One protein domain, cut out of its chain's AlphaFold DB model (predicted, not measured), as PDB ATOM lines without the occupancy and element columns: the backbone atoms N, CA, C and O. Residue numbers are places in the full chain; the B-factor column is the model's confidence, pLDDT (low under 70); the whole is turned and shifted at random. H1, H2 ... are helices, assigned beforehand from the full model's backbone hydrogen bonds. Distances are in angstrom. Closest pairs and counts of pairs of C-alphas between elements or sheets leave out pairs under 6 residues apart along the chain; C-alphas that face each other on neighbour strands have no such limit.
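Overview. This is residues 2 to 98 of the 103 residues of an uncharacterized protein of Achromobacter sp. AONIH1 (UniProt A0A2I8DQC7). A long helix, H1, has H5 packed crosswise on its residues 11 to 19, while at its far end H2 and H4 lie side by side as a pair, with H3 at the tip of that pair. H6 sits near the beginning of H1, at the other end of the elongated whole, and its residues 90 to 96 stick out together with residues 97 and 98. The printed part has 97 residues and six named helices, H1 to H6 in that order, with no named strand; its class is all helix, and the helices' packing is mostly crossed, though only just. The whole is only just compact, close to loose, with a radius of gyration of the C-alphas of 15.1 A and spans of 44 by 27 by 23 A.

Along the chain. H1, residues 2 to 22, is the longest helix; it begins with C-alpha 2 at (183.850, 172.388, 199.534) and measures 30.3 A from first to last C-alpha. H2 follows at residues 24 to 32 and H3 at residues 35 to 40. H4, residues 45 to 63, measures 27.1 A and begins with C-alpha 45 at (166.439, 183.948, 178.780). H5 holds residues 68 to 76. H6, residues 79 to 96, measures 25.7 A and ends with C-alpha 96 at (172.395, 173.541, 210.428).

Arrangement. H1 and H4 are the hubs, touching four other helices each. Ala 20 of H1 and Ile 53 of H4 have the closest C-alphas of the two, 6.4 A apart, and the lines stand about perpendicular at 85 degrees. H1 touches H2 only at the corner by their link, where the C-alphas of Ala 20 and Cys 26 are closest at 5.5 A. H2 touches H4 at a shallow tilt of 28 degrees, opposite ways, closest at the C-alphas of Ile 30 and Gln 49, 4.9 A. H3 touches H4 only at the corner, with the C-alphas of Ala 38 and Val 45 closest at 5.3 A. H4 touches H5 about perpendicular at 76 degrees, closest at the C-alphas of Arg 58 and Ala 68, 4.9 A. H5 touches H1 about perpendicular at 83 degrees, and the closest C-alphas, of Gly 15 and Gly 76, are 3.5 A apart. H5 and H6 form a helical hairpin, opposite ways at a shallow tilt of 33 degrees, only just short of steep; they only just touch, with 3 pairs of C-alphas within 8 A, the closest those of Ala 74 and Ala 82 at 6.3 A. H6 touches H1 with residues 85 to 88 alone, at a steep tilt of 55 degrees, opposite ways, closest at the C-alphas of Tyr 8 and Leu 85, 6.2 A. H3 is apart from H1, H2, H5 and H6. In H1, H2, H3, H4, H5 and H6, every O i to N i+4 pair is within hydrogen-bond range.

Size, cuts and confidence. The two C-alphas farthest apart are those of Ala 36 and Gly 98, 45.4 A. The printed part has no cut, and the five links between helices are tight. Residues 90 to 98, of which 90 to 96 belong to H6, stand free. The mean pLDDT of the printed part is 92.8, that of H6 is 85, and no printed residue is under 70.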
ATOM      1  N   GLU A   2     183.984 171.679 200.816       77.69
ATOM      2  CA  GLU A   2     183.850 172.388 199.534       77.69
ATOM      3  C   GLU A   2     183.821 171.452 198.311       77.69
ATOM      4  O   GLU A   2     182.929 171.564 197.480       77.69
ATOM      5  N   GLU A   3     184.678 170.430 198.271       86.06
ATOM      6  CA  GLU A   3     184.698 169.438 197.181       86.06
ATOM      7  C   GLU A   3     183.360 168.695 197.009       86.06
ATOM      8  O   GLU A   3     182.876 168.506 195.897       86.06
ATOM      9  N   MET A   4     182.715 168.310 198.115       85.50
ATOM     10  CA  MET A   4     181.446 167.578 198.064       85.50
ATOM     11  C   MET A   4     180.279 168.472 197.628       85.50
ATOM     12  O   MET A   4     179.375 168.015 196.932       85.50
ATOM     13  N   ASN A   5     180.321 169.760 197.978       86.56
ATOM     14  CA  ASN A   5     179.384 170.749 197.450       86.56
ATOM     15  C   ASN A   5     179.518 170.906 195.935       86.56
ATOM     16  O   ASN A   5     178.507 170.969 195.240       86.56
ATOM     17  N   GLU A   6     180.745 170.969 195.421       91.38
ATOM     18  CA  GLU A   6     180.972 171.079 193.980       91.38
ATOM     19  C   GLU A   6     180.541 169.804 193.248       91.38
ATOM     20  O   GLU A   6     179.867 169.886 192.220       91.38
ATOM     21  N   ARG A   7     180.797 168.621 193.824       92.44
ATOM     22  CA  ARG A   7     180.263 167.351 193.300       92.44
ATOM     23  C   ARG A   7     178.734 167.334 193.277       92.44
ATOM     24  O   ARG A   7     178.158 166.933 192.268       92.44
ATOM     25  N   TYR A   8     178.080 167.826 194.331       91.38
ATOM     26  CA  TYR A   8     176.621 167.948 194.380       91.38
ATOM     27  C   TYR A   8     176.091 168.858 193.268       91.38
ATOM     28  O   TYR A   8     175.245 168.446 192.478       91.38
ATOM     29  N   LYS A   9     176.632 170.078 193.151       91.69
ATOM     30  CA  LYS A   9     176.244 171.030 192.098       91.69
ATOM     31  C   LYS A   9     176.459 170.449 190.701       91.69
ATOM     32  O   LYS A   9     175.600 170.610 189.835       91.69
ATOM     33  N   ALA A  10     177.576 169.757 190.482       95.06
ATOM     34  CA  ALA A  10     177.874 169.115 189.209       95.06
ATOM     35  C   ALA A  10     176.862 168.009 188.878       95.06
ATOM     36  O   ALA A  10     176.369 167.957 187.753       95.06
ATOM     37  N   ALA A  11     176.509 167.160 189.849       95.56
ATOM     38  CA  ALA A  11     175.509 166.113 189.666       95.56
ATOM     39  C   ALA A  11     174.120 166.694 189.362       95.56
ATOM     40  O   ALA A  11     173.474 166.267 188.406       95.56
ATOM     41  N   ILE A  12     173.699 167.729 190.092       95.75
ATOM     42  CA  ILE A  12     172.451 168.448 189.816       95.75
ATOM     43  C   ILE A  12     172.459 169.052 188.408       95.75
ATOM     44  O   ILE A  12     171.499 168.880 187.662       95.75
ATOM     45  N   SER A  13     173.554 169.699 188.001       95.50
ATOM     46  CA  SER A  13     173.690 170.273 186.656       95.50
ATOM     47  C   SER A  13     173.552 169.210 185.557       95.50
ATOM     48  O   SER A  13     172.768 169.386 184.621       95.50
ATOM     49  N   ARG A  14     174.222 168.055 185.705       97.00
ATOM     50  CA  ARG A  14     174.061 166.909 184.790       97.00
ATOM     51  C   ARG A  14     172.618 166.405 184.761       97.00
ATOM     52  O   ARG A  14     172.087 166.148 183.682       97.00
ATOM     53  N   GLY A  15     171.985 166.293 185.928       97.12
ATOM     54  CA  GLY A  15     170.602 165.845 186.066       97.12
ATOM     55  C   GLY A  15     169.613 166.774 185.371       97.12
ATOM     56  O   GLY A  15     168.761 166.304 184.621       97.12
ATOM     57  N   LEU A  16     169.766 168.090 185.536       96.75
ATOM     58  CA  LEU A  16     168.946 169.098 184.856       96.75
ATOM     59  C   LEU A  16     169.151 169.069 183.343       96.75
ATOM     60  O   LEU A  16     168.169 169.103 182.603       96.75
ATOM     61  N   ALA A  17     170.400 168.968 182.877       96.31
ATOM     62  CA  ALA A  17     170.704 168.870 181.453       96.31
ATOM     63  C   ALA A  17     170.066 167.620 180.833       96.31
ATOM     64  O   ALA A  17     169.411 167.700 179.792       96.31
ATOM     65  N   ARG A  18     170.187 166.471 181.509       97.12
ATOM     66  CA  ARG A  18     169.552 165.219 181.088       97.12
ATOM     67  C   ARG A  18     168.030 165.323 181.096       97.12
ATOM     68  O   ARG A  18     167.386 164.946 180.123       97.12
ATOM     69  N   PHE A  19     167.458 165.883 182.158       97.25
ATOM     70  CA  PHE A  19     166.019 166.082 182.277       97.25
ATOM     71  C   PHE A  19     165.478 166.973 181.157       97.25
ATOM     72  O   PHE A  19     164.510 166.607 180.494       97.25
ATOM     73  N   ALA A  20     166.128 168.108 180.899       96.25
ATOM     74  CA  ALA A  20     165.778 169.000 179.803       96.25
ATOM     75  C   ALA A  20     165.906 168.306 178.439       96.25
ATOM     76  O   ALA A  20     165.050 168.496 177.581       96.25
ATOM     77  N   ALA A  21     166.923 167.465 178.239       95.44
ATOM     78  CA  ALA A  21     167.121 166.743 176.986       95.44
ATOM     79  C   ALA A  21     166.068 165.649 176.749       95.44
ATOM     80  O   ALA A  21     165.588 165.505 175.626       95.44
ATOM     81  N   GLU A  22     165.676 164.897 177.778       95.94
ATOM     82  CA  GLU A  22     164.810 163.716 177.642       95.94
ATOM     83  C   GLU A  22     163.314 164.058 177.769       95.94
ATOM     84  O   GLU A  22     162.477 163.495 177.055       95.94
ATOM     85  N   ASN A  23     162.953 165.049 178.585       96.62
ATOM     86  CA  ASN A  23     161.563 165.384 178.878       96.62
ATOM     87  C   ASN A  23     160.934 166.322 177.830       96.62
ATOM     88  O   ASN A  23     161.283 167.499 177.729       96.62
ATOM     89  N   LEU A  24     159.942 165.826 177.081       95.50
ATOM     90  CA  LEU A  24     159.283 166.595 176.016       95.50
ATOM     91  C   LEU A  24     158.579 167.864 176.525       95.50
ATOM     92  O   LEU A  24     158.663 168.905 175.877       95.50
ATOM     93  N   GLN A  25     157.903 167.788 177.673       94.62
ATOM     94  CA  GLN A  25     157.213 168.937 178.261       94.62
ATOM     95  C   GLN A  25     158.215 170.021 178.674       94.62
ATOM     96  O   GLN A  25     157.972 171.204 178.447       94.62
ATOM     97  N   CYS A  26     159.353 169.605 179.229       95.56
ATOM     98  CA  CYS A  26     160.452 170.491 179.580       95.56
ATOM     99  C   CYS A  26     161.011 171.198 178.340       95.56
ATOM    100  O   CYS A  26     161.061 172.426 178.317       95.56
ATOM    101  N   ARG A  27     161.310 170.451 177.264       96.19
ATOM    102  CA  ARG A  27     161.775 171.027 175.987       96.19
ATOM    103  C   ARG A  27     160.804 172.052 175.404       96.19
ATOM    104  O   ARG A  27     161.229 173.098 174.924       96.19
ATOM    105  N   ALA A  28     159.507 171.759 175.441       95.75
ATOM    106  CA  ALA A  28     158.491 172.684 174.949       95.75
ATOM    107  C   ALA A  28     158.441 173.973 175.787       95.75
ATOM    108  O   ALA A  28     158.353 175.064 175.229       95.75
ATOM    109  N   ALA A  29     158.542 173.854 177.113       94.25
ATOM    110  CA  ALA A  29     158.528 175.006 178.007       94.25
ATOM    111  C   ALA A  29     159.755 175.907 177.809       94.25
ATOM    112  O   ALA A  29     159.588 177.106 177.607       94.25
ATOM    113  N   ILE A  30     160.970 175.347 177.765       95.12
ATOM    114  CA  ILE A  30     162.191 176.146 177.552       95.12
ATOM    115  C   ILE A  30     162.206 176.834 176.180       95.12
ATOM    116  O   ILE A  30     162.660 177.970 176.071       95.12
ATOM    117  N   ALA A  31     161.663 176.183 175.144       94.75
ATOM    118  CA  ALA A  31     161.555 176.757 173.802       94.75
ATOM    119  C   ALA A  31     160.520 177.892 173.723       94.75
ATOM    120  O   ALA A  31     160.579 178.716 172.815       94.75
ATOM    121  N   SER A  32     159.572 177.941 174.666       95.25
ATOM    122  CA  SER A  32     158.557 178.996 174.749       95.25
ATOM    123  C   SER A  32     159.034 180.253 175.486       95.25
ATOM    124  O   SER A  32     158.374 181.292 175.411       95.25
ATOM    125  N   VAL A  33     160.176 180.181 176.181       95.44
ATOM    126  CA  VAL A  33     160.768 181.335 176.865       95.44
ATOM    127  C   VAL A  33     161.227 182.344 175.817       95.44
ATOM    128  O   VAL A  33     162.082 182.052 174.982       95.44
ATOM    129  N   SER A  34     160.651 183.542 175.863       96.25
ATOM    130  CA  SER A  34     160.962 184.619 174.928       96.25
ATOM    131  C   SER A  34     161.840 185.688 175.572       96.25
ATOM    132  O   SER A  34     161.780 185.918 176.781       96.25
ATOM    133  N   GLN A  35     162.600 186.400 174.738       96.38
ATOM    134  CA  GLN A  35     163.393 187.556 175.161       96.38
ATOM    135  C   GLN A  35     162.523 188.615 175.859       96.38
ATOM    136  O   GLN A  35     162.890 189.118 176.913       96.38
ATOM    137  N   ALA A  36     161.329 188.885 175.325       96.06
ATOM    138  CA  ALA A  36     160.398 189.847 175.912       96.06
ATOM    139  C   ALA A  36     159.933 189.438 177.322       96.06
ATOM    140  O   ALA A  36     159.793 190.290 178.195       96.06
ATOM    141  N   ALA A  37     159.711 188.139 177.561       94.00
ATOM    142  CA  ALA A  37     159.363 187.641 178.891       94.00
ATOM    143  C   ALA A  37     160.532 187.787 179.878       94.00
ATOM    144  O   ALA A  37     160.307 188.177 181.020       94.00
ATOM    145  N   ALA A  38     161.762 187.520 179.427       95.75
ATOM    146  CA  ALA A  38     162.980 187.682 180.221       95.75
ATOM    147  C   ALA A  38     163.215 189.147 180.625       95.75
ATOM    148  O   ALA A  38     163.386 189.455 181.805       95.75
ATOM    149  N   GLU A  39     163.102 190.064 179.667       95.62
ATOM    150  CA  GLU A  39     163.239 191.504 179.902       95.62
ATOM    151  C   GLU A  39     162.172 192.045 180.859       95.62
ATOM    152  O   GLU A  39     162.491 192.831 181.751       95.62
ATOM    153  N   ALA A  40     160.922 191.588 180.731       95.81
ATOM    154  CA  ALA A  40     159.819 192.033 181.583       95.81
ATOM    155  C   ALA A  40     160.035 191.727 183.076       95.81
ATOM    156  O   ALA A  40     159.490 192.427 183.928       95.81
ATOM    157  N   VAL A  41     160.826 190.700 183.392       94.62
ATOM    158  CA  VAL A  41     161.155 190.308 184.771       94.62
ATOM    159  C   VAL A  41     162.597 190.644 185.163       94.62
ATOM    160  O   VAL A  41     163.021 190.292 186.260       94.62
ATOM    161  N   GLY A  42     163.346 191.335 184.296       95.56
ATOM    162  CA  GLY A  42     164.729 191.737 184.561       95.56
ATOM    163  C   GLY A  42     165.707 190.567 184.694       95.56
ATOM    164  O   GLY A  42     166.649 190.658 185.475       95.56
ATOM    165  N   SER A  43     165.473 189.475 183.965       96.06
ATOM    166  CA  SER A  43     166.286 188.251 183.988       96.06
ATOM    167  C   SER A  43     166.775 187.914 182.576       96.06
ATOM    168  O   SER A  43     166.312 188.496 181.592       96.06
ATOM    169  N   SER A  44     167.725 186.989 182.447       97.25
ATOM    170  CA  SER A  44     168.126 186.469 181.138       97.25
ATOM    171  C   SER A  44     167.186 185.352 180.660       97.25
ATOM    172  O   SER A  44     166.492 184.698 181.443       97.25
ATOM    173  N   VAL A  45     167.169 185.097 179.348       96.75
ATOM    174  CA  VAL A  45     166.439 183.948 178.780       96.75
ATOM    175  C   VAL A  45     166.945 182.636 179.384       96.75
ATOM    176  O   VAL A  45     166.144 181.760 179.698       96.75
ATOM    177  N   GLU A  46     168.255 182.515 179.590       95.94
ATOM    178  CA  GLU A  46     168.899 181.325 180.154       95.94
ATOM    179  C   GLU A  46     168.460 181.074 181.604       95.94
ATOM    180  O   GLU A  46     168.141 179.942 181.968       95.94
ATOM    181  N   GLU A  47     168.376 182.126 182.421       96.06
ATOM    182  CA  GLU A  47     167.878 182.043 183.799       96.06
ATOM    183  C   GLU A  47     166.407 181.617 183.839       96.06
ATOM    184  O   GLU A  47     166.035 180.736 184.616       96.06
ATOM    185  N   LEU A  48     165.565 182.173 182.964       96.06
ATOM    186  CA  LEU A  48     164.166 181.759 182.873       96.06
ATOM    187  C   LEU A  48     164.005 180.316 182.396       96.06
ATOM    188  O   LEU A  48     163.184 179.577 182.941       96.06
ATOM    189  N   GLN A  49     164.800 179.882 181.419       96.44
ATOM    190  CA  GLN A  49     164.824 178.484 180.992       96.44
ATOM    191  C   GLN A  49     165.243 177.569 182.144       96.44
ATOM    192  O   GLN A  49     164.594 176.551 182.380       96.44
ATOM    193  N   TYR A  50     166.271 177.951 182.903       95.62
ATOM    194  CA  TYR A  50     166.706 177.220 184.090       95.62
ATOM    195  C   TYR A  50     165.586 177.087 185.134       95.62
ATOM    196  O   TYR A  50     165.354 175.997 185.666       95.62
ATOM    197  N   LEU A  51     164.841 178.166 185.392       95.25
ATOM    198  CA  LEU A  51     163.693 178.141 186.298       95.25
ATOM    199  C   LEU A  51     162.559 177.247 185.779       95.25
ATOM    200  O   LEU A  51     161.967 176.507 186.568       95.25
ATOM    201  N   GLU A  52     162.279 177.253 184.475       96.50
ATOM    202  CA  GLU A  52     161.267 176.376 183.876       96.50
ATOM    203  C   GLU A  52     161.637 174.892 183.984       96.50
ATOM    204  O   GLU A  52     160.779 174.071 184.331       96.50
ATOM    205  N   ILE A  53     162.913 174.543 183.781       97.19
ATOM    206  CA  ILE A  53     163.407 173.171 183.971       97.19
ATOM    207  C   ILE A  53     163.118 172.712 185.404       97.19
ATOM    208  O   ILE A  53     162.507 171.658 185.609       97.19
ATOM    209  N   TRP A  54     163.481 173.524 186.399       97.06
ATOM    210  CA  TRP A  54     163.227 173.218 187.807       97.06
ATOM    211  C   TRP A  54     161.748 173.148 188.156       97.06
ATOM    212  O   TRP A  54     161.333 172.266 188.910       97.06
ATOM    213  N   ARG A  55     160.937 174.063 187.621       97.00
ATOM    214  CA  ARG A  55     159.491 174.078 187.851       97.00
ATOM    215  C   ARG A  55     158.866 172.765 187.390       97.00
ATOM    216  O   ARG A  55     158.074 172.172 188.123       97.00
ATOM    217  N   ILE A  56     159.243 172.287 186.207       97.19
ATOM    218  CA  ILE A  56     158.709 171.046 185.642       97.19
ATOM    219  C   ILE A  56     159.260 169.827 186.381       97.19
ATOM    220  O   ILE A  56     158.483 168.934 186.722       97.19
ATOM    221  N   ALA A  57     160.555 169.809 186.709       96.94
ATOM    222  CA  ALA A  57     161.155 168.751 187.518       96.94
ATOM    223  C   ALA A  57     160.448 168.597 188.872       96.94
ATOM    224  O   ALA A  57     160.065 167.492 189.245       96.94
ATOM    225  N   ARG A  58     160.168 169.709 189.566       97.06
ATOM    226  CA  ARG A  58     159.419 169.722 190.836       97.06
ATOM    227  C   ARG A  58     158.017 169.143 190.702       97.06
ATOM    228  O   ARG A  58     157.580 168.400 191.576       97.06
ATOM    229  N   LEU A  59     157.303 169.475 189.628       96.56
ATOM    230  CA  LEU A  59     155.968 168.924 189.384       96.56
ATOM    231  C   LEU A  59     156.016 167.406 189.179       96.56
ATOM    232  O   LEU A  59     155.172 166.695 189.725       96.56
ATOM    233  N   GLN A  60     157.009 166.907 188.442       96.31
ATOM    234  CA  GLN A  60     157.169 165.470 188.213       96.31
ATOM    235  C   GLN A  60     157.635 164.720 189.458       96.31
ATOM    236  O   GLN A  60     157.062 163.680 189.775       96.31
ATOM    237  N   ALA A  61     158.604 165.267 190.191       96.31
ATOM    238  CA  ALA A  61     159.054 164.718 191.463       96.31
ATOM    239  C   ALA A  61     157.884 164.621 192.452       96.31
ATOM    240  O   ALA A  61     157.615 163.554 193.000       96.31
ATOM    241  N   ARG A  62     157.083 165.690 192.572       96.38
ATOM    242  CA  ARG A  62     155.878 165.702 193.411       96.38
ATOM    243  C   ARG A  62     154.857 164.648 192.989       96.38
ATOM    244  O   ARG A  62     154.282 163.997 193.856       96.38
ATOM    245  N   ALA A  63     154.625 164.468 191.689       95.88
ATOM    246  CA  ALA A  63     153.722 163.431 191.187       95.88
ATOM    247  C   ALA A  63     154.201 162.007 191.532       95.88
ATOM    248  O   ALA A  63     153.385 161.092 191.606       95.88
ATOM    249  N   GLN A  64     155.502 161.834 191.777       94.62
ATOM    250  CA  GLN A  64     156.129 160.577 192.196       94.62
ATOM    251  C   GLN A  64     156.336 160.479 193.718       94.62
ATOM    252  O   GLN A  64     156.872 159.483 194.196       94.62
ATOM    253  N   GLY A  65     155.923 161.491 194.493       94.62
ATOM    254  CA  GLY A  65     156.158 161.534 195.939       94.62
ATOM    255  C   GLY A  65     157.633 161.695 196.325       94.62
ATOM    256  O   GLY A  65     158.017 161.298 197.420       94.62
ATOM    257  N   MET A  66     158.453 162.252 195.433       93.94
ATOM    258  CA  MET A  66     159.886 162.468 195.631       93.94
ATOM    259  C   MET A  66     160.212 163.949 195.833       93.94
ATOM    260  O   MET A  66     159.532 164.827 195.293       93.94
ATOM    261  N   ASP A  67     161.288 164.221 196.575       93.19
ATOM    262  CA  ASP A  67     161.901 165.545 196.593       93.19
ATOM    263  C   ASP A  67     162.529 165.866 195.224       93.19
ATOM    264  O   ASP A  67     163.008 164.981 194.508       93.19
ATOM    265  N   ALA A  68     162.480 167.137 194.827       93.44
ATOM    266  CA  ALA A  68     162.926 167.556 193.504       93.44
ATOM    267  C   ALA A  68     164.443 167.464 193.328       93.44
ATOM    268  O   ALA A  68     164.898 167.127 192.233       93.44
ATOM    269  N   ASP A  69     165.210 167.728 194.384       92.69
ATOM    270  CA  ASP A  69     166.658 167.591 194.345       92.69
ATOM    271  C   ASP A  69     167.029 166.113 194.242       92.69
ATOM    272  O   ASP A  69     167.834 165.755 193.390       92.69
ATOM    273  N   ASP A  70     166.379 165.238 195.015       92.06
ATOM    274  CA  ASP A  70     166.591 163.788 194.929       92.06
ATOM    275  C   ASP A  70     166.234 163.214 193.556       92.06
ATOM    276  O   ASP A  70     166.933 162.332 193.045       92.06
ATOM    277  N   PHE A  71     165.153 163.716 192.956       95.38
ATOM    278  CA  PHE A  71     164.731 163.351 191.610       95.38
ATOM    279  C   PHE A  71     165.781 163.749 190.567       95.38
ATOM    280  O   PHE A  71     166.215 162.911 189.778       95.38
ATOM    281  N   ILE A  72     166.231 165.007 190.578       96.69
ATOM    282  CA  ILE A  72     167.252 165.494 189.642       96.69
ATOM    283  C   ILE A  72     168.604 164.817 189.885       96.69
ATOM    284  O   ILE A  72     169.289 164.445 188.930       96.69
ATOM    285  N   LEU A  73     168.974 164.603 191.145       94.69
ATOM    286  CA  LEU A  73     170.212 163.935 191.525       94.69
ATOM    287  C   LEU A  73     170.263 162.508 190.971       94.69
ATOM    288  O   LEU A  73     171.279 162.116 190.404       94.69
ATOM    289  N   ALA A  74     169.158 161.761 191.051       93.81
ATOM    290  CA  ALA A  74     169.064 160.406 190.503       93.81
ATOM    291  C   ALA A  74     169.210 160.345 188.969       93.81
ATOM    292  O   ALA A  74     169.549 159.297 188.424       93.81
ATOM    293  N   LEU A  75     168.965 161.453 188.259       95.12
ATOM    294  CA  LEU A  75     169.186 161.545 186.812       95.12
ATOM    295  C   LEU A  75     170.646 161.869 186.463       95.12
ATOM    296  O   LEU A  75     171.118 161.481 185.389       95.12
ATOM    297  N   GLY A  76     171.334 162.607 187.338       94.25
ATOM    298  CA  GLY A  76     172.672 163.156 187.108       94.25
ATOM    299  C   GLY A  76     173.828 162.397 187.763       94.25
ATOM    300  O   GLY A  76     174.986 162.675 187.439       94.25
ATOM    301  N   ALA A  77     173.527 161.459 188.656       94.06
ATOM    302  CA  ALA A  77     174.483 160.630 189.380       94.06
ATOM    303  C   ALA A  77     174.082 159.153 189.301       94.06
ATOM    304  O   ALA A  77     172.901 158.822 189.186       94.06
ATOM    305  N   ASP A  78     175.065 158.257 189.377       93.81
ATOM    306  CA  ASP A  78     174.778 156.840 189.595       93.81
ATOM    307  C   ASP A  78     174.281 156.586 191.033       93.81
ATOM    308  O   ASP A  78     174.254 157.481 191.881       93.81
ATOM    309  N   ALA A  79     173.841 155.358 191.315       87.88
ATOM    310  CA  ALA A  79     173.261 155.016 192.612       87.88
ATOM    311  C   ALA A  79     174.246 155.196 193.783       87.88
ATOM    312  O   ALA A  79     173.826 155.577 194.879       87.88
ATOM    313  N   GLU A  80     175.538 154.939 193.562       90.81
ATOM    314  CA  GLU A  80     176.567 155.063 194.591       90.81
ATOM    315  C   GLU A  80     176.874 156.540 194.864       90.81
ATOM    316  O   GLU A  80     176.817 156.986 196.015       90.81
ATOM    317  N   GLU A  81     177.111 157.324 193.811       89.44
ATOM    318  CA  GLU A  81     177.345 158.765 193.889       89.44
ATOM    319  C   GLU A  81     176.135 159.481 194.512       89.44
ATOM    320  O   GLU A  81     176.303 160.277 195.440       89.44
ATOM    321  N   ALA A  82     174.910 159.154 194.093       88.69
ATOM    322  CA  ALA A  82     173.692 159.729 194.663       88.69
ATOM    323  C   ALA A  82     173.555 159.413 196.161       88.69
ATOM    324  O   ALA A  82     173.207 160.294 196.948       88.69
ATOM    325  N   SER A  83     173.867 158.182 196.581       88.94
ATOM    326  CA  SER A  83     173.836 157.797 197.998       88.94
ATOM    327  C   SER A  83     174.845 158.596 198.831       88.94
ATOM    328  O   SER A  83     174.501 159.099 199.903       88.94
ATOM    329  N   GLN A  84     176.077 158.756 198.337       89.75
ATOM    330  CA  GLN A  84     177.116 159.548 199.008       89.75
ATOM    331  C   GLN A  84     176.701 161.020 199.147       89.75
ATOM    332  O   GLN A  84     176.857 161.623 200.212       89.75
ATOM    333  N   LEU A  85     176.138 161.588 198.079       89.44
ATOM    334  CA  LEU A  85     175.715 162.984 198.032       89.44
ATOM    335  C   LEU A  85     174.518 163.262 198.951       89.44
ATOM    336  O   LEU A  85     174.535 164.258 199.677       89.44
ATOM    337  N   ARG A  86     173.533 162.356 199.017       87.19
ATOM    338  CA  ARG A  86     172.417 162.457 199.975       87.19
ATOM    339  C   ARG A  86     172.889 162.411 201.419       87.19
ATOM    340  O   ARG A  86     172.494 163.261 202.213       87.19
ATOM    341  N   ALA A  87     173.760 161.459 201.756       86.69
ATOM    342  CA  ALA A  87     174.306 161.344 203.106       86.69
ATOM    343  C   ALA A  87     175.061 162.621 203.513       86.69
ATOM    344  O   ALA A  87     174.954 163.078 204.651       86.69
ATOM    345  N   HIS A  88     175.789 163.240 202.576       84.75
ATOM    346  CA  HIS A  88     176.417 164.532 202.825       84.75
ATOM    347  C   HIS A  88     175.384 165.640 203.062       84.75
ATOM    348  O   HIS A  88     175.510 166.377 204.038       84.75
ATOM    349  N   GLY A  89     174.350 165.737 202.222       81.50
ATOM    350  CA  GLY A  89     173.265 166.711 202.385       81.50
ATOM    351  C   GLY A  89     172.565 166.595 203.742       81.50
ATOM    352  O   GLY A  89     172.419 167.592 204.448       81.50
ATOM    353  N   GLN A  90     172.228 165.373 204.159       83.75
ATOM    354  CA  GLN A  90     171.611 165.094 205.459       83.75
ATOM    355  C   GLN A  90     172.493 165.537 206.627       83.75
ATOM    356  O   GLN A  90     171.998 166.189 207.543       83.75
ATOM    357  N   LYS A  91     173.806 165.274 206.570       82.81
ATOM    358  CA  LYS A  91     174.755 165.758 207.587       82.81
ATOM    359  C   LYS A  91     174.784 167.282 207.670       82.81
ATOM    360  O   LYS A  91     174.830 167.830 208.763       82.81
ATOM    361  N   LYS A  92     174.719 167.987 206.537       80.38
ATOM    362  CA  LYS A  92     174.688 169.459 206.537       80.38
ATOM    363  C   LYS A  92     173.396 170.015 207.120       80.38
ATOM    364  O   LYS A  92     173.444 171.022 207.818       80.38
ATOM    365  N   ILE A  93     172.263 169.375 206.833       81.56
ATOM    366  CA  ILE A  93     170.976 169.756 207.422       81.56
ATOM    367  C   ILE A  93     171.015 169.521 208.930       81.56
ATOM    368  O   ILE A  93     170.699 170.445 209.670       81.56
ATOM    369  N   ALA A  94     171.466 168.341 209.374       80.56
ATOM    370  CA  ALA A  94     171.619 168.010 210.790       80.56
ATOM    371  C   ALA A  94     172.499 169.040 211.514       80.56
ATOM    372  O   ALA A  94     172.097 169.556 212.553       80.56
ATOM    373  N   HIS A  95     173.619 169.436 210.904       81.38
ATOM    374  CA  HIS A  95     174.488 170.494 211.420       81.38
ATOM    375  C   HIS A  95     173.806 171.857 211.504       81.38
ATOM    376  O   HIS A  95     173.867 172.527 212.533       81.38
ATOM    377  N   ALA A  96     173.094 172.260 210.453       83.06
ATOM    378  CA  ALA A  96     172.395 173.541 210.428       83.06
ATOM    379  C   ALA A  96     171.280 173.643 211.486       83.06
ATOM    380  O   ALA A  96     170.958 174.750 211.917       83.06
ATOM    381  N   ILE A  97     170.705 172.511 211.907       84.44
ATOM    382  CA  ILE A  97     169.651 172.448 212.932       84.44
ATOM    383  C   ILE A  97     170.163 172.004 214.314       84.44
ATOM    384  O   ILE A  97     169.357 171.832 215.225       84.44
ATOM    385  N   GLY A  98     171.482 171.839 214.490       78.00
ATOM    386  CA  GLY A  98     172.104 171.485 215.773       78.00
ATOM    387  C   GLY A  98     171.886 170.034 216.223       78.00
ATOM    388  O   GLY A  98     171.893 169.758 217.419       78.00
TER     389      GLY A  98